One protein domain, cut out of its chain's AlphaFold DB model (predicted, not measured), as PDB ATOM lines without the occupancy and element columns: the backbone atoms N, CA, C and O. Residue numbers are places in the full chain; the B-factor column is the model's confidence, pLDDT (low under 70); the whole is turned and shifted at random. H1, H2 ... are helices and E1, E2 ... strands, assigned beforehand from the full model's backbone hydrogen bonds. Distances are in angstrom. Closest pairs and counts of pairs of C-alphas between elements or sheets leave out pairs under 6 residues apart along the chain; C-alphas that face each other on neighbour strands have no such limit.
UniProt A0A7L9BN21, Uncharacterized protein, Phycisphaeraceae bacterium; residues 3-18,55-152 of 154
ATOM      1  N   ARG A   3     -35.697  38.672   5.402       78.38
ATOM      2  CA  ARG A   3     -34.637  37.653   5.509       78.38
ATOM      3  C   ARG A   3     -33.344  38.156   4.875       78.38
ATOM      4  O   ARG A   3     -33.346  38.677   3.765       78.38
ATOM      5  N   ILE A   4     -32.228  37.951   5.567       76.00
ATOM      6  CA  ILE A   4     -30.895  38.267   5.047       76.00
ATOM      7  C   ILE A   4     -30.442  37.111   4.145       76.00
ATOM      8  O   ILE A   4     -30.434  35.953   4.570       76.00
ATOM      9  N   ARG A   5     -30.085  37.421   2.896       83.69
ATOM     10  CA  ARG A   5     -29.576  36.473   1.891       83.69
ATOM     11  C   ARG A   5     -28.213  36.931   1.386       83.69
ATOM     12  O   ARG A   5     -27.904  38.116   1.412       83.69
ATOM     13  N   THR A   6     -27.390  35.991   0.945       83.94
ATOM     14  CA  THR A   6     -26.121  36.289   0.260       83.94
ATOM     15  C   THR A   6     -26.365  36.289  -1.238       83.94
ATOM     16  O   THR A   6     -27.219  35.546  -1.702       83.94
ATOM     17  N   ILE A   7     -25.659  37.118  -1.996       86.88
ATOM     18  CA  ILE A   7     -25.736  37.100  -3.458       86.88
ATOM     19  C   ILE A   7     -24.680  36.141  -4.028       86.88
ATOM     20  O   ILE A   7     -23.528  36.150  -3.588       86.88
ATOM     21  N   ASP A   8     -25.086  35.303  -4.981       89.81
ATOM     22  CA  ASP A   8     -24.178  34.513  -5.815       89.81
ATOM     23  C   ASP A   8     -23.444  35.385  -6.860       89.81
ATOM     24  O   ASP A   8     -23.674  36.596  -6.955       89.81
ATOM     25  N   ASP A   9     -22.540  34.804  -7.653       89.12
ATOM     26  CA  ASP A   9     -21.730  35.588  -8.603       89.12
ATOM     27  C   ASP A   9     -22.525  36.092  -9.823       89.12
ATOM     28  O   ASP A   9     -22.076  37.007 -10.521       89.12
ATOM     29  N   ARG A  10     -23.752  35.586 -10.014       89.19
ATOM     30  CA  ARG A  10     -24.723  36.043 -11.021       89.19
ATOM     31  C   ARG A  10     -25.744  37.045 -10.482       89.19
ATOM     32  O   ARG A  10     -26.655  37.433 -11.212       89.19
ATOM     33  N   GLY A  11     -25.620  37.495  -9.236       86.62
ATOM     34  CA  GLY A  11     -26.537  38.489  -8.680       86.62
ATOM     35  C   GLY A  11     -27.785  37.906  -8.007       86.62
ATOM     36  O   GLY A  11     -28.651  38.673  -7.583       86.62
ATOM     37  N   ARG A  12     -27.913  36.579  -7.884       87.50
ATOM     38  CA  ARG A  12     -29.109  35.926  -7.337       87.50
ATOM     39  C   ARG A  12     -29.009  35.752  -5.821       87.50
ATOM     40  O   ARG A  12     -27.961  35.350  -5.311       87.50
ATOM     41  N   PRO A  13     -30.095  36.004  -5.068       87.19
ATOM     42  CA  PRO A  13     -30.105  35.780  -3.631       87.19
ATOM     43  C   PRO A  13     -30.127  34.276  -3.314       87.19
ATOM     44  O   PRO A  13     -31.075  33.568  -3.633       87.19
ATOM     45  N   CYS A  14     -29.110  33.794  -2.607       87.56
ATOM     46  CA  CYS A  14     -28.991  32.429  -2.110       87.56
ATOM     47  C   CYS A  14     -28.798  32.396  -0.580       87.56
ATOM     48  O   CYS A  14     -28.532  33.401   0.093       87.56
ATOM     49  N   ARG A  15     -29.004  31.219   0.018       84.88
ATOM     50  CA  ARG A  15     -28.751  30.985   1.446       84.88
ATOM     51  C   ARG A  15     -27.322  30.485   1.589       84.88
ATOM     52  O   ARG A  15     -27.021  29.485   0.972       84.88
ATOM     53  N   LEU A  16     -26.477  31.094   2.420       79.81
ATOM     54  CA  LEU A  16     -25.219  30.439   2.798       79.81
ATOM     55  C   LEU A  16     -25.513  29.227   3.681       79.81
ATOM     56  O   LEU A  16     -26.373  29.295   4.571       79.81
ATOM     57  N   VAL A  17     -24.781  28.138   3.455       81.94
ATOM     58  CA  VAL A  17     -24.869  26.956   4.297       81.94
ATOM     59  C   VAL A  17     -24.532  27.384   5.718       81.94
ATOM     60  O   VAL A  17     -23.527  28.050   5.990       81.94
ATOM     61  N   ARG A  18     -25.430  27.059   6.645       65.12
ATOM     62  CA  ARG A  18     -25.228  27.378   8.051       65.12
ATOM     63  C   ARG A  18     -24.262  26.334   8.588       65.12
ATOM     64  O   ARG A  18     -24.694  25.294   9.074       65.12
ATOM     65  N   LEU A  55     -35.080  66.519  18.526       60.28
ATOM     66  CA  LEU A  55     -35.123  66.710  19.983       60.28
ATOM     67  C   LEU A  55     -35.102  68.195  20.373       60.28
ATOM     68  O   LEU A  55     -35.858  68.613  21.247       60.28
ATOM     69  N   ALA A  56     -34.303  69.011  19.678       63.22
ATOM     70  CA  ALA A  56     -34.285  70.462  19.873       63.22
ATOM     71  C   ALA A  56     -35.637  71.116  19.551       63.22
ATOM     72  O   ALA A  56     -36.034  72.061  20.233       63.22
ATOM     73  N   ALA A  57     -36.343  70.603  18.540       70.56
ATOM     74  CA  ALA A  57     -37.642  71.115  18.115       70.56
ATOM     75  C   ALA A  57     -38.804  70.716  19.045       70.56
ATOM     76  O   ALA A  57     -39.814  71.415  19.068       70.56
ATOM     77  N   SER A  58     -38.682  69.612  19.790       74.50
ATOM     78  CA  SER A  58     -39.770  69.051  20.607       74.50
ATOM     79  C   SER A  58     -39.691  69.420  22.092       74.50
ATOM     80  O   SER A  58     -40.717  69.727  22.689       74.50
ATOM     81  N   GLU A  59     -38.493  69.429  22.680       72.75
ATOM     82  CA  GLU A  59     -38.294  69.513  24.143       72.75
ATOM     83  C   GLU A  59     -37.581  70.812  24.583       72.75
ATOM     84  O   GLU A  59     -37.401  71.082  25.771       72.75
ATOM     85  N   GLY A  60     -37.165  71.644  23.624       71.00
ATOM     86  CA  GLY A  60     -36.424  72.880  23.876       71.00
ATOM     87  C   GLY A  60     -34.921  72.677  24.130       71.00
ATOM     88  O   GLY A  60     -34.417  71.585  24.392       71.00
ATOM     89  N   ALA A  61     -34.165  73.776  24.044       62.25
ATOM     90  CA  ALA A  61     -32.696  73.764  23.994       62.25
ATOM     91  C   ALA A  61     -31.991  73.245  25.269       62.25
ATOM     92  O   ALA A  61     -30.829  72.839  25.208       62.25
ATOM     93  N   ILE A  62     -32.674  73.226  26.419       63.88
ATOM     94  CA  ILE A  62     -32.091  72.842  27.719       63.88
ATOM     95  C   ILE A  62     -31.871  71.322  27.809       63.88
ATOM     96  O   ILE A  62     -30.824  70.874  28.279       63.88
ATOM     97  N   VAL A  63     -32.811  70.522  27.297       59.75
ATOM     98  CA  VAL A  63     -32.719  69.050  27.286       59.75
ATOM     99  C   VAL A  63     -31.628  68.579  26.318       59.75
ATOM    100  O   VAL A  63     -30.864  67.664  26.620       59.75
ATOM    101  N   VAL A  64     -31.478  69.272  25.185       57.44
ATOM    102  CA  VAL A  64     -30.404  69.024  24.211       57.44
ATOM    103  C   VAL A  64     -29.026  69.302  24.816       57.44
ATOM    104  O   VAL A  64     -28.109  68.500  24.641       57.44
ATOM    105  N   GLY A  65     -28.888  70.381  25.595       60.47
ATOM    106  CA  GLY A  65     -27.657  70.693  26.325       60.47
ATOM    107  C   GLY A  65     -27.247  69.589  27.304       60.47
ATOM    108  O   GLY A  65     -26.094  69.162  27.287       60.47
ATOM    109  N   LEU A  66     -28.186  69.065  28.099       63.28
ATOM    110  CA  LEU A  66     -27.935  68.008  29.093       63.28
ATOM    111  C   LEU A  66     -27.554  66.655  28.466       63.28
ATOM    112  O   LEU A  66     -26.707  65.937  28.999       63.28
ATOM    113  N   CYS A  67     -28.136  66.324  27.312       59.44
ATOM    114  CA  CYS A  67     -27.816  65.100  26.577       59.44
ATOM    115  C   CYS A  67     -26.436  65.152  25.895       59.44
ATOM    116  O   CYS A  67     -25.765  64.125  25.807       59.44
ATOM    117  N   ILE A  68     -25.989  66.332  25.443       57.16
ATOM    118  CA  ILE A  68     -24.684  66.522  24.781       57.16
ATOM    119  C   ILE A  68     -23.540  66.664  25.800       57.16
ATOM    120  O   ILE A  68     -22.454  66.133  25.577       57.16
ATOM    121  N   LEU A  69     -23.774  67.347  26.930       60.81
ATOM    122  CA  LEU A  69     -22.768  67.577  27.980       60.81
ATOM    123  C   LEU A  69     -22.565  66.396  28.932       60.81
ATOM    124  O   LEU A  69     -21.706  66.486  29.803       60.81
ATOM    125  N   SER A  70     -23.310  65.298  28.784       69.69
ATOM    126  CA  SER A  70     -23.049  64.065  29.528       69.69
ATOM    127  C   SER A  70     -22.000  63.224  28.788       69.69
ATOM    128  O   SER A  70     -22.350  62.476  27.866       69.69
ATOM    129  N   PRO A  71     -20.709  63.276  29.179       68.38
ATOM    130  CA  PRO A  71     -19.670  62.438  28.580       68.38
ATOM    131  C   PRO A  71     -20.006  60.944  28.652       68.38
ATOM    132  O   PRO A  71     -19.543  60.172  27.815       68.38
ATOM    133  N   VAL A  72     -20.858  60.530  29.595       74.06
ATOM    134  CA  VAL A  72     -21.309  59.143  29.740       74.06
ATOM    135  C   VAL A  72     -22.187  58.711  28.561       74.06
ATOM    136  O   VAL A  72     -21.910  57.677  27.957       74.06
ATOM    137  N   LEU A  73     -23.207  59.495  28.188       70.00
ATOM    138  CA  LEU A  73     -24.140  59.118  27.114       70.00
ATOM    139  C   LEU A  73     -23.457  59.099  25.744       70.00
ATOM    140  O   LEU A  73     -23.634  58.149  24.981       70.00
ATOM    141  N   SER A  74     -22.612  60.096  25.472       71.94
ATOM    142  CA  SER A  74     -21.831  60.160  24.231       71.94
ATOM    143  C   SER A  74     -20.880  58.964  24.101       71.94
ATOM    144  O   SER A  74     -20.871  58.267  23.082       71.94
ATOM    145  N   THR A  75     -20.153  58.638  25.176       77.50
ATOM    146  CA  THR A  75     -19.230  57.494  25.191       77.50
ATOM    147  C   THR A  75     -19.976  56.163  25.056       77.50
ATOM    148  O   THR A  75     -19.517  55.266  24.347       77.50
ATOM    149  N   MET A  76     -21.150  56.018  25.679       78.56
ATOM    150  CA  MET A  76     -21.981  54.814  25.553       78.56
ATOM    151  C   MET A  76     -22.514  54.633  24.129       78.56
ATOM    152  O   MET A  76     -22.364  53.549  23.565       78.56
ATOM    153  N   MET A  77     -23.058  55.682  23.503       77.62
ATOM    154  CA  MET A  77     -23.526  55.606  22.114       77.62
ATOM    155  C   MET A  77     -22.390  55.271  21.147       77.62
ATOM    156  O   MET A  77     -22.555  54.404  20.289       77.62
ATOM    157  N   PHE A  78     -21.224  55.900  21.309       79.38
ATOM    158  CA  PHE A  78     -20.068  55.627  20.459       79.38
ATOM    159  C   PHE A  78     -19.601  54.170  20.579       79.38
ATOM    160  O   PHE A  78     -19.333  53.519  19.570       79.38
ATOM    161  N   ASN A  79     -19.574  53.625  21.799       78.81
ATOM    162  CA  ASN A  79     -19.224  52.226  22.031       78.81
ATOM    163  C   ASN A  79     -20.259  51.260  21.450       78.81
ATOM    164  O   ASN A  79     -19.876  50.272  20.824       78.81
ATOM    165  N   VAL A  80     -21.555  51.540  21.607       81.12
ATOM    166  CA  VAL A  80     -22.629  50.687  21.073       81.12
ATOM    167  C   VAL A  80     -22.602  50.673  19.546       81.12
ATOM    168  O   VAL A  80     -22.569  49.600  18.945       81.12
ATOM    169  N   ILE A  81     -22.543  51.846  18.909       83.88
ATOM    170  CA  ILE A  81     -22.491  51.959  17.446       83.88
ATOM    171  C   ILE A  81     -21.192  51.350  16.917       83.88
ATOM    172  O   ILE A  81     -21.225  50.540  15.991       83.88
ATOM    173  N   GLY A  82     -20.052  51.677  17.533       80.31
ATOM    174  CA  GLY A  82     -18.752  51.131  17.158       80.31
ATOM    175  C   GLY A  82     -18.730  49.606  17.243       80.31
ATOM    176  O   GLY A  82     -18.327  48.942  16.290       80.31
ATOM    177  N   THR A  83     -19.240  49.038  18.335       78.06
ATOM    178  CA  THR A  83     -19.340  47.582  18.509       78.06
ATOM    179  C   THR A  83     -20.295  46.963  17.490       78.06
ATOM    180  O   THR A  83     -19.963  45.940  16.895       78.06
ATOM    181  N   GLY A  84     -21.441  47.598  17.225       76.81
ATOM    182  CA  GLY A  84     -22.405  47.150  16.218       76.81
ATOM    183  C   GLY A  84     -21.810  47.100  14.810       76.81
ATOM    184  O   GLY A  84     -21.929  46.083  14.125       76.81
ATOM    185  N   VAL A  85     -21.093  48.150  14.399       78.88
ATOM    186  CA  VAL A  85     -20.399  48.202  13.101       78.88
ATOM    187  C   VAL A  85     -19.321  47.125  13.021       78.88
ATOM    188  O   VAL A  85     -19.260  46.397  12.034       78.88
ATOM    189  N   ARG A  86     -18.512  46.951  14.073       74.12
ATOM    190  CA  ARG A  86     -17.480  45.900  14.125       74.12
ATOM    191  C   ARG A  86     -18.075  44.502  14.036       74.12
ATOM    192  O   ARG A  86     -17.510  43.639  13.368       74.12
ATOM    193  N   LEU A  87     -19.212  44.274  14.689       73.50
ATOM    194  CA  LEU A  87     -19.911  42.996  14.640       73.50
ATOM    195  C   LEU A  87     -20.463  42.719  13.236       73.50
ATOM    196  O   LEU A  87     -20.341  41.595  12.749       73.50
ATOM    197  N   ALA A  88     -21.008  43.737  12.565       71.69
ATOM    198  CA  ALA A  88     -21.480  43.637  11.187       71.69
ATOM    199  C   ALA A  88     -20.330  43.385  10.194       71.69
ATOM    200  O   ALA A  88     -20.421  42.478   9.367       71.69
ATOM    201  N   GLU A  89     -19.217  44.119  10.314       75.19
ATOM    202  CA  GLU A  89     -17.988  43.897   9.535       75.19
ATOM    203  C   GLU A  89     -17.475  42.460   9.724       75.19
ATOM    204  O   GLU A  89     -17.206  41.756   8.748       75.19
ATOM    205  N   ALA A  90     -17.404  41.988  10.973       70.06
ATOM    206  CA  ALA A  90     -16.974  40.631  11.289       70.06
ATOM    207  C   ALA A  90     -17.924  39.566  10.715       70.06
ATOM    208  O   ALA A  90     -17.466  38.531  10.230       70.06
ATOM    209  N   ALA A  91     -19.239  39.798  10.745       71.56
ATOM    210  CA  ALA A  91     -20.222  38.892  10.156       71.56
ATOM    211  C   ALA A  91     -20.080  38.807   8.624       71.56
ATOM    212  O   ALA A  91     -20.084  37.705   8.071       71.56
ATOM    213  N   ASN A  92     -19.877  39.942   7.951       72.81
ATOM    214  CA  ASN A  92     -19.673  39.995   6.502       72.81
ATOM    215  C   ASN A  92     -18.359  39.317   6.084       72.81
ATOM    216  O   ASN A  92     -18.344  38.518   5.144       72.81
ATOM    217  N   ALA A  93     -17.275  39.559   6.828       73.75
ATOM    218  CA  ALA A  93     -15.981  38.922   6.592       73.75
ATOM    219  C   ALA A  93     -16.058  37.393   6.735       73.75
ATOM    220  O   ALA A  93     -15.500  36.660   5.918       73.75
ATOM    221  N   ARG A  94     -16.812  36.893   7.728       74.69
ATOM    222  CA  ARG A  94     -17.058  35.450   7.896       74.69
ATOM    223  C   ARG A  94     -17.766  34.842   6.686       74.69
ATOM    224  O   ARG A  94     -17.393  33.748   6.270       74.69
ATOM    225  N   GLY A  95     -18.758  35.534   6.121       76.12
ATOM    226  CA  GLY A  95     -19.485  35.079   4.932       76.12
ATOM    227  C   GLY A  95     -18.583  34.945   3.702       76.12
ATOM    228  O   GLY A  95     -18.598  33.904   3.044       76.12
ATOM    229  N   ALA A  96     -17.744  35.955   3.439       76.75
ATOM    230  CA  ALA A  96     -16.747  35.896   2.366       76.75
ATOM    231  C   ALA A  96     -15.744  34.759   2.574       76.75
ATOM    232  O   ALA A  96     -15.542  33.944   1.676       76.75
ATOM    233  N   TRP A  97     -15.155  34.661   3.768       78.69
ATOM    234  CA  TRP A  97     -14.179  33.615   4.067       78.69
ATOM    235  C   TRP A  97     -14.770  32.212   3.882       78.69
ATOM    236  O   TRP A  97     -14.138  31.345   3.275       78.69
ATOM    237  N   LEU A  98     -16.005  31.999   4.351       82.50
ATOM    238  CA  LEU A  98     -16.710  30.733   4.194       82.50
ATOM    239  C   LEU A  98     -16.934  30.396   2.716       82.50
ATOM    240  O   LEU A  98     -16.613  29.285   2.293       82.50
ATOM    241  N   LYS A  99     -17.434  31.356   1.929       84.75
ATOM    242  CA  LYS A  99     -17.618  31.208   0.479       84.75
ATOM    243  C   LYS A  99     -16.320  30.745  -0.190       84.75
ATOM    244  O   LYS A  99     -16.308  29.697  -0.835       84.75
ATOM    245  N   CYS A 100     -15.223  31.468   0.040       82.38
ATOM    246  CA  CYS A 100     -13.916  31.153  -0.537       82.38
ATOM    247  C   CYS A 100     -13.427  29.756  -0.135       82.38
ATOM    248  O   CYS A 100     -12.936  29.000  -0.973       82.38
ATOM    249  N   ARG A 101     -13.558  29.389   1.148       86.19
ATOM    250  CA  ARG A 101     -13.134  28.076   1.652       86.19
ATOM    251  C   ARG A 101     -13.945  26.937   1.046       86.19
ATOM    252  O   ARG A 101     -13.341  25.946   0.648       86.19
ATOM    253  N   MET A 102     -15.270  27.069   0.964       89.12
ATOM    254  CA  MET A 102     -16.139  26.020   0.418       89.12
ATOM    255  C   MET A 102     -15.838  25.746  -1.054       89.12
ATOM    256  O   MET A 102     -15.670  24.592  -1.437       89.12
ATOM    257  N   ILE A 103     -15.680  26.791  -1.865       88.38
ATOM    258  CA  ILE A 103     -15.385  26.612  -3.290       88.38
ATOM    259  C   ILE A 103     -13.971  26.058  -3.493       88.38
ATOM    260  O   ILE A 103     -13.795  25.172  -4.325       88.38
ATOM    261  N   ARG A 104     -12.976  26.477  -2.690       86.31
ATOM    262  CA  ARG A 104     -11.623  25.883  -2.732       86.31
ATOM    263  C   ARG A 104     -11.627  24.377  -2.465       86.31
ATOM    264  O   ARG A 104     -10.817  23.669  -3.047       86.31
ATOM    265  N   VAL A 105     -12.525  23.884  -1.608       90.31
ATOM    266  CA  VAL A 105     -12.701  22.437  -1.378       90.31
ATOM    267  C   VAL A 105     -13.713  21.796  -2.336       90.31
ATOM    268  O   VAL A 105     -14.132  20.661  -2.120       90.31
ATOM    269  N   GLY A 106     -14.136  22.510  -3.383       91.75
ATOM    270  CA  GLY A 106     -15.023  21.979  -4.410       91.75
ATOM    271  C   GLY A 106     -16.462  21.774  -3.952       91.75
ATOM    272  O   GLY A 106     -17.116  20.830  -4.390       91.75
ATOM    273  N   ARG A 107     -16.960  22.603  -3.032       93.69
ATOM    274  CA  ARG A 107     -18.296  22.489  -2.432       93.69
ATOM    275  C   ARG A 107     -19.078  23.785  -2.604       93.69
ATOM    276  O   ARG A 107     -18.539  24.872  -2.434       93.69
ATOM    277  N   CYS A 108     -20.372  23.668  -2.888       92.62
ATOM    278  CA  CYS A 108     -21.269  24.810  -3.004       92.62
ATOM    279  C   CYS A 108     -21.415  25.536  -1.649       92.62
ATOM    280  O   CYS A 108     -21.894  24.922  -0.695       92.62
ATOM    281  N   PRO A 109     -21.100  26.843  -1.543       90.75
ATOM    282  CA  PRO A 109     -21.331  27.639  -0.334       90.75
ATOM    283  C   PRO A 109     -22.784  27.696   0.140       90.75
ATOM    284  O   PRO A 109     -23.024  28.054   1.289       90.75
ATOM    285  N   SER A 110     -23.752  27.395  -0.733       92.12
ATOM    286  CA  SER A 110     -25.181  27.495  -0.424       92.12
ATOM    287  C   SER A 110     -25.754  26.209   0.179       92.12
ATOM    288  O   SER A 110     -26.365  26.231   1.250       92.12
ATOM    289  N   CYS A 111     -25.510  25.070  -0.473       92.88
ATOM    290  CA  CYS A 111     -26.079  23.773  -0.086       92.88
ATOM    291  C   CYS A 111     -25.039  22.693   0.257       92.88
ATOM    292  O   CYS A 111     -25.421  21.576   0.582       92.88
ATOM    293  N   ALA A 112     -23.738  22.991   0.178       93.50
ATOM    294  CA  ALA A 112     -22.630  22.046   0.364       93.50
ATOM    295  C   ALA A 112     -22.567  20.862  -0.630       93.50
ATOM    296  O   ALA A 112     -21.778  19.931  -0.429       93.50
ATOM    297  N   TYR A 113     -23.323  20.897  -1.732       93.94
ATOM    298  CA  TYR A 113     -23.196  19.912  -2.812       93.94
ATOM    299  C   TYR A 113     -21.788  19.959  -3.439       93.94
ATOM    300  O   TYR A 113     -21.236  21.056  -3.584       93.94
ATOM    301  N   PRO A 114     -21.168  18.812  -3.777       94.44
ATOM    302  CA  PRO A 114     -19.884  18.790  -4.468       94.44
ATOM    303  C   PRO A 114     -20.016  19.398  -5.868       94.44
ATOM    304  O   PRO A 114     -20.765  18.916  -6.704       94.44
ATOM    305  N   ILE A 115     -19.278  20.475  -6.109       94.88
ATOM    306  CA  ILE A 115     -19.205  21.168  -7.401       94.88
ATOM    307  C   ILE A 115     -17.818  21.045  -8.047       94.88
ATOM    308  O   ILE A 115     -17.602  21.555  -9.141       94.88
ATOM    309  N   ALA A 116     -16.870  20.369  -7.384       93.31
ATOM    310  CA  ALA A 116     -15.589  20.012  -7.987       93.31
ATOM    311  C   ALA A 116     -15.797  19.167  -9.249       93.31
ATOM    312  O   ALA A 116     -16.540  18.188  -9.231       93.31
ATOM    313  N   GLY A 117     -15.099  19.535 -10.323       90.88
ATOM    314  CA  GLY A 117     -15.140  18.817 -11.598       90.88
ATOM    315  C   GLY A 117     -16.340  19.150 -12.486       90.88
ATOM    316  O   GLY A 117     -16.394  18.667 -13.612       90.88
ATOM    317  N   LEU A 118     -17.274  19.991 -12.029       94.88
ATOM    318  CA  LEU A 118     -18.306  20.529 -12.911       94.88
ATOM    319  C   LEU A 118     -17.673  21.493 -13.918       94.88
ATOM    320  O   LEU A 118     -16.835  22.323 -13.561       94.88
ATOM    321  N   ALA A 119     -18.087  21.379 -15.179       94.88
ATOM    322  CA  ALA A 119     -17.649  22.293 -16.220       94.88
ATOM    323  C   ALA A 119     -18.223  23.698 -15.952       94.88
ATOM    324  O   ALA A 119     -19.424  23.816 -15.689       94.88
ATOM    325  N   PRO A 120     -17.401  24.761 -16.000       94.62
ATOM    326  CA  PRO A 120     -17.904  26.122 -15.915       94.62
ATOM    327  C   PRO A 120     -18.740  26.472 -17.152       94.62
ATOM    328  O   PRO A 120     -18.441  26.045 -18.268       94.62
ATOM    329  N   GLU A 121     -19.780  27.277 -16.947       95.25
ATOM    330  CA  GLU A 121     -20.554  27.896 -18.020       95.25
ATOM    331  C   GLU A 121     -19.726  28.985 -18.747       95.25
ATOM    332  O   GLU A 121     -18.656  29.374 -18.265       95.25
ATOM    333  N   PRO A 122     -20.177  29.501 -19.912       93.25
ATOM    334  CA  PRO A 122     -19.415  30.469 -20.714       93.25
ATOM    335  C   PRO A 122     -19.030  31.771 -19.994       93.25
ATOM    336  O   PRO A 122     -18.131  32.479 -20.438       93.25
ATOM    337  N   ASP A 123     -19.701  32.097 -18.889       89.94
ATOM    338  CA  ASP A 123     -19.403  33.244 -18.027       89.94
ATOM    339  C   ASP A 123     -18.333  32.952 -16.958       89.94
ATOM    340  O   ASP A 123     -18.053  33.806 -16.117       89.94
ATOM    341  N   GLY A 124     -17.750  31.750 -16.963       90.81
ATOM    342  CA  GLY A 124     -16.738  31.316 -16.000       90.81
ATOM    343  C   GLY A 124     -17.304  30.866 -14.651       90.81
ATOM    344  O   GLY A 124     -16.526  30.570 -13.740       90.81
ATOM    345  N   CYS A 125     -18.629  30.787 -14.496       93.00
ATOM    346  CA  CYS A 125     -19.262  30.318 -13.267       93.00
ATOM    347  C   CYS A 125     -19.588  28.821 -13.326       93.00
ATOM    348  O   CYS A 125     -20.094  28.309 -14.320       93.00
ATOM    349  N   VAL A 126     -19.382  28.119 -12.215       94.94
ATOM    350  CA  VAL A 126     -19.935  26.786 -11.972       94.94
ATOM    351  C   VAL A 126     -21.315  26.936 -11.342       94.94
ATOM    352  O   VAL A 126     -21.459  27.543 -10.276       94.94
ATOM    353  N   VAL A 127     -22.328  26.355 -11.980       95.56
ATOM    354  CA  VAL A 127     -23.697  26.334 -11.459       95.56
ATOM    355  C   VAL A 127     -23.921  25.065 -10.650       95.56
ATOM    356  O   VAL A 127     -23.683  23.949 -11.105       95.56
ATOM    357  N   CYS A 128     -24.380  25.235  -9.413       95.31
ATOM    358  CA  CYS A 128     -24.721  24.114  -8.555       95.31
ATOM    359  C   CYS A 128     -26.029  23.453  -9.032       95.31
ATOM    360  O   CYS A 128     -27.055  24.137  -9.047       95.31
ATOM    361  N   PRO A 129     -26.047  22.140  -9.330       96.00
ATOM    362  CA  PRO A 129     -27.246  21.465  -9.831       96.00
ATOM    363  C   PRO A 129     -28.377  21.384  -8.792       96.00
ATOM    364  O   PRO A 129     -29.542  21.383  -9.164       96.00
ATOM    365  N   GLU A 130     -28.053  21.396  -7.493       96.00
ATOM    366  CA  GLU A 130     -29.057  21.266  -6.424       96.00
ATOM    367  C   GLU A 130     -29.797  22.565  -6.102       96.00
ATOM    368  O   GLU A 130     -30.964  22.553  -5.729       96.00
ATOM    369  N   CYS A 131     -29.099  23.704  -6.149       93.75
ATOM    370  CA  CYS A 131     -29.650  24.980  -5.674       93.75
ATOM    371  C   CYS A 131     -29.594  26.106  -6.705       93.75
ATOM    372  O   CYS A 131     -29.973  27.231  -6.385       93.75
ATOM    373  N   ALA A 132     -29.083  25.823  -7.906       94.94
ATOM    374  CA  ALA A 132     -28.909  26.770  -9.005       94.94
ATOM    375  C   ALA A 132     -28.048  28.011  -8.684       94.94
ATOM    376  O   ALA A 132     -28.028  28.959  -9.471       94.94
ATOM    377  N   ALA A 133     -27.333  28.022  -7.552       93.56
ATOM    378  CA  ALA A 133     -26.393  29.085  -7.212       93.56
ATOM    379  C   ALA A 133     -25.146  28.996  -8.101       93.56
ATOM    380  O   ALA A 133     -24.613  27.900  -8.305       93.56
ATOM    381  N   ALA A 134     -24.685  30.143  -8.589       94.00
ATOM    382  CA  ALA A 134     -23.540  30.247  -9.487       94.00
ATOM    383  C   ALA A 134     -22.306  30.828  -8.783       94.00
ATOM    384  O   ALA A 134     -22.390  31.855  -8.104       94.00
ATOM    385  N   TRP A 135     -21.156  30.177  -8.964       91.62
ATOM    386  CA  TRP A 135     -19.900  30.533  -8.297       91.62
ATOM    387  C   TRP A 135     -18.744  30.591  -9.287       91.62
ATOM    388  O   TRP A 135     -18.606  29.685 -10.100       91.62
ATOM    389  N   SER A 136     -17.886  31.604  -9.201       90.38
ATOM    390  CA  SER A 136     -16.744  31.744 -10.110       90.38
ATOM    391  C   SER A 136     -15.766  30.568  -9.991       90.38
ATOM    392  O   SER A 136     -15.278  30.264  -8.898       90.38
ATOM    393  N   ALA A 137     -15.462  29.907 -11.112       85.69
ATOM    394  CA  ALA A 137     -14.589  28.728 -11.158       85.69
ATOM    395  C   ALA A 137     -13.111  29.072 -10.929       85.69
ATOM    396  O   ALA A 137     -12.351  28.285 -10.367       85.69
ATOM    397  N   ASP A 138     -12.712  30.265 -11.357       78.56
ATOM    398  CA  ASP A 138     -11.350  30.790 -11.262       78.56
ATOM    399  C   ASP A 138     -10.979  31.270  -9.847       78.56
ATOM    400  O   ASP A 138      -9.850  31.697  -9.603       78.56
ATOM    401  N   GLY A 139     -11.926  31.218  -8.905       67.56
ATOM    402  CA  GLY A 139     -11.727  31.692  -7.543       67.56
ATOM    403  C   GLY A 139     -11.462  33.197  -7.447       67.56
ATOM    404  O   GLY A 139     -10.946  33.645  -6.418       67.56
ATOM    405  N   ARG A 140     -11.799  33.988  -8.477       65.62
ATOM    406  CA  ARG A 140     -11.804  35.449  -8.376       65.62
ATOM    407  C   ARG A 140     -12.979  35.877  -7.501       65.62
ATOM    408  O   ARG A 140     -14.117  35.977  -7.940       65.62
ATOM    409  N   TYR A 141     -12.680  36.129  -6.232       63.81
ATOM    410  CA  TYR A 141     -13.606  36.730  -5.265       63.81
ATOM    411  C   TYR A 141     -13.352  38.229  -5.118       63.81
ATOM    412  O   TYR A 141     -13.363  38.765  -4.013       63.81
ATOM    413  N   ASP A 142     -13.076  38.907  -6.230       56.91
ATOM    414  CA  ASP A 142     -12.853  40.356  -6.266       56.91
ATOM    415  C   ASP A 142     -14.119  41.153  -5.902       56.91
ATOM    416  O   ASP A 142     -14.045  42.310  -5.480       56.91
ATOM    417  N   ARG A 143     -15.295  40.525  -6.001       56.78
ATOM    418  CA  ARG A 143     -16.565  41.112  -5.580       56.78
ATOM    419  C   ARG A 143     -16.753  41.002  -4.070       56.78
ATOM    420  O   ARG A 143     -16.942  39.919  -3.518       56.78
ATOM    421  N   GLU A 144     -16.779  42.169  -3.426       58.19
ATOM    422  CA  GLU A 144     -17.178  42.350  -2.029       58.19
ATOM    423  C   GLU A 144     -18.487  41.577  -1.761       58.19
ATOM    424  O   GLU A 144     -19.455  41.748  -2.515       58.19
ATOM    425  N   PRO A 145     -18.539  40.695  -0.743       58.75
ATOM    426  CA  PRO A 145     -19.712  39.874  -0.469       58.75
ATOM    427  C   PRO A 145     -20.922  40.776  -0.225       58.75
ATOM    428  O   PRO A 145     -20.964  41.540   0.740       58.75
ATOM    429  N   ARG A 146     -21.927  40.692  -1.100       65.56
ATOM    430  CA  ARG A 146     -23.163  41.457  -0.935       65.56
ATOM    431  C   ARG A 146     -24.192  40.588  -0.234       65.56
ATOM    432  O   ARG A 146     -24.700  39.619  -0.796       65.56
ATOM    433  N   THR A 147     -24.503  40.936   1.008       72.19
ATOM    434  CA  THR A 147     -25.735  40.486   1.654       72.19
ATOM    435  C   THR A 147     -26.861  41.432   1.272       72.19
ATOM    436  O   THR A 147     -26.726  42.643   1.432       72.19
ATOM    437  N   VAL A 148     -27.973  40.887   0.794       77.44
ATOM    438  CA  VAL A 148     -29.197  41.642   0.511       77.44
ATOM    439  C   VAL A 148     -30.292  41.242   1.479       77.44
ATOM    440  O   VAL A 148     -30.422  40.076   1.863       77.44
ATOM    441  N   VAL A 149     -31.086  42.228   1.884       78.25
ATOM    442  CA  VAL A 149     -32.310  41.993   2.642       78.25
ATOM    443  C   VAL A 149     -33.418  41.763   1.624       78.25
ATOM    444  O   VAL A 149     -33.764  42.664   0.867       78.25
ATOM    445  N   VAL A 150     -33.939  40.541   1.576       79.12
ATOM    446  CA  VAL A 150     -35.016  40.158   0.655       79.12
ATOM    447  C   VAL A 150     -36.314  40.072   1.467       79.12
ATOM    448  O   VAL A 150     -36.284  39.534   2.588       79.12
ATOM    449  N   PRO A 151     -37.447  40.609   0.974       76.56
ATOM    450  CA  PRO A 151     -38.740  40.360   1.604       76.56
ATOM    451  C   PRO A 151     -38.996  38.845   1.634       76.56
ATOM    452  O   PRO A 151     -38.661  38.141   0.684       76.56
ATOM    453  N   ALA A 152     -39.528  38.305   2.735       73.44
ATOM    454  CA  ALA A 152     -40.000  36.923   2.705       73.44
ATOM    455  C   ALA A 152     -41.209  36.857   1.773       73.44
ATOM    456  O   ALA A 152     -42.189  37.563   2.007       73.44
TER     457      ALA A 152
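AT A GLANCE: This is residues 3 to 18 and 55 to 152 of the 154 residues of an uncharacterized protein of Phycisphaeraceae bacterium (UniProt A0A7L9BN21). One long helix, H3, runs along a rod-shaped model: at its first end the short helices H1 and H2 make a corner, and beside its last part lies a head of loops with two small two-stranded sheets, E1 with E4 and E2 with E3. Much of H3 stands bare, residues 71 to 91 among a free stretch from 68 to 91. The printed part has 114 residues with three named helices and four named strands, in the order E1, H1, H2, H3, E2, E3, E4; both sheets are antiparallel and the class is mixed, helices and strands. It is extended, with a radius of gyration of the C-alphas of 21.6 A and spans of 68 by 25 by 23 A.

HOW THE PARTS SIT: Start at E1, residues 3 to 7, the antiparallel neighbour of E4, residues 147 to 151; look for N 5 and O 148 at 2.9 A and N 148 and O 5 at 2.8 A. Residues 6 to 7 of E1 also pair, antiparallel, with residues 13 to 14. Past the cut, H1, residues 55 to 59, and H2, residues 61 to 68, touch only at the corner by their link, and only just, with 3 pairs of C-alphas within 8 A; the closest are those of Ala 56 and Val 64, 6.0 A apart. H2 is close to but not clearly touching H3, residues 71 to 104, at a steep tilt of 52 degrees, the same way; their closest C-alphas, Ile 68 and Ser 74, are 7.0 A apart. E2, residues 125 to 127, and E3, residues 134 to 136, form an antiparallel hairpin, with N 126 and O 135 at 2.7 A. The closest C-alphas of H3 and E3 are those of Ile 103 and Trp 135, 7.8 A apart; those of H3 and E4 are Asn 92 and Thr 147, also 7.8 A apart. In H1, H2 and H3 every O i to N i+4 pair is within hydrogen-bond range.

IN THESE COORDINATES: Find C-alpha 3 at (-34.637, 37.653, 5.509), where E1 begins its 12.6 A. H1 measures 5.9 A and H2 10.8 A. From C-alpha 71 at (-19.670, 62.438, 28.580), H3 runs 48.8 A to C-alpha 104 at (-11.623, 25.883, -2.732). E2 measures 6.2 A, E3 7.0 A, and E4 13.0 A.

THE WHOLE: The two farthest C-alphas are those of Ile 62 and Gly 117, 68.9 A apart. Residues 19 to 54 are not printed, and C-alphas 18 and 55 are 42.3 A apart across the cut. The link from H3 to E2 is long, residues 105 to 124. The mean pLDDT of the printed part is 79.9; residues 18, 55 to 56, 61 to 71 and 139 to 146 are under 70.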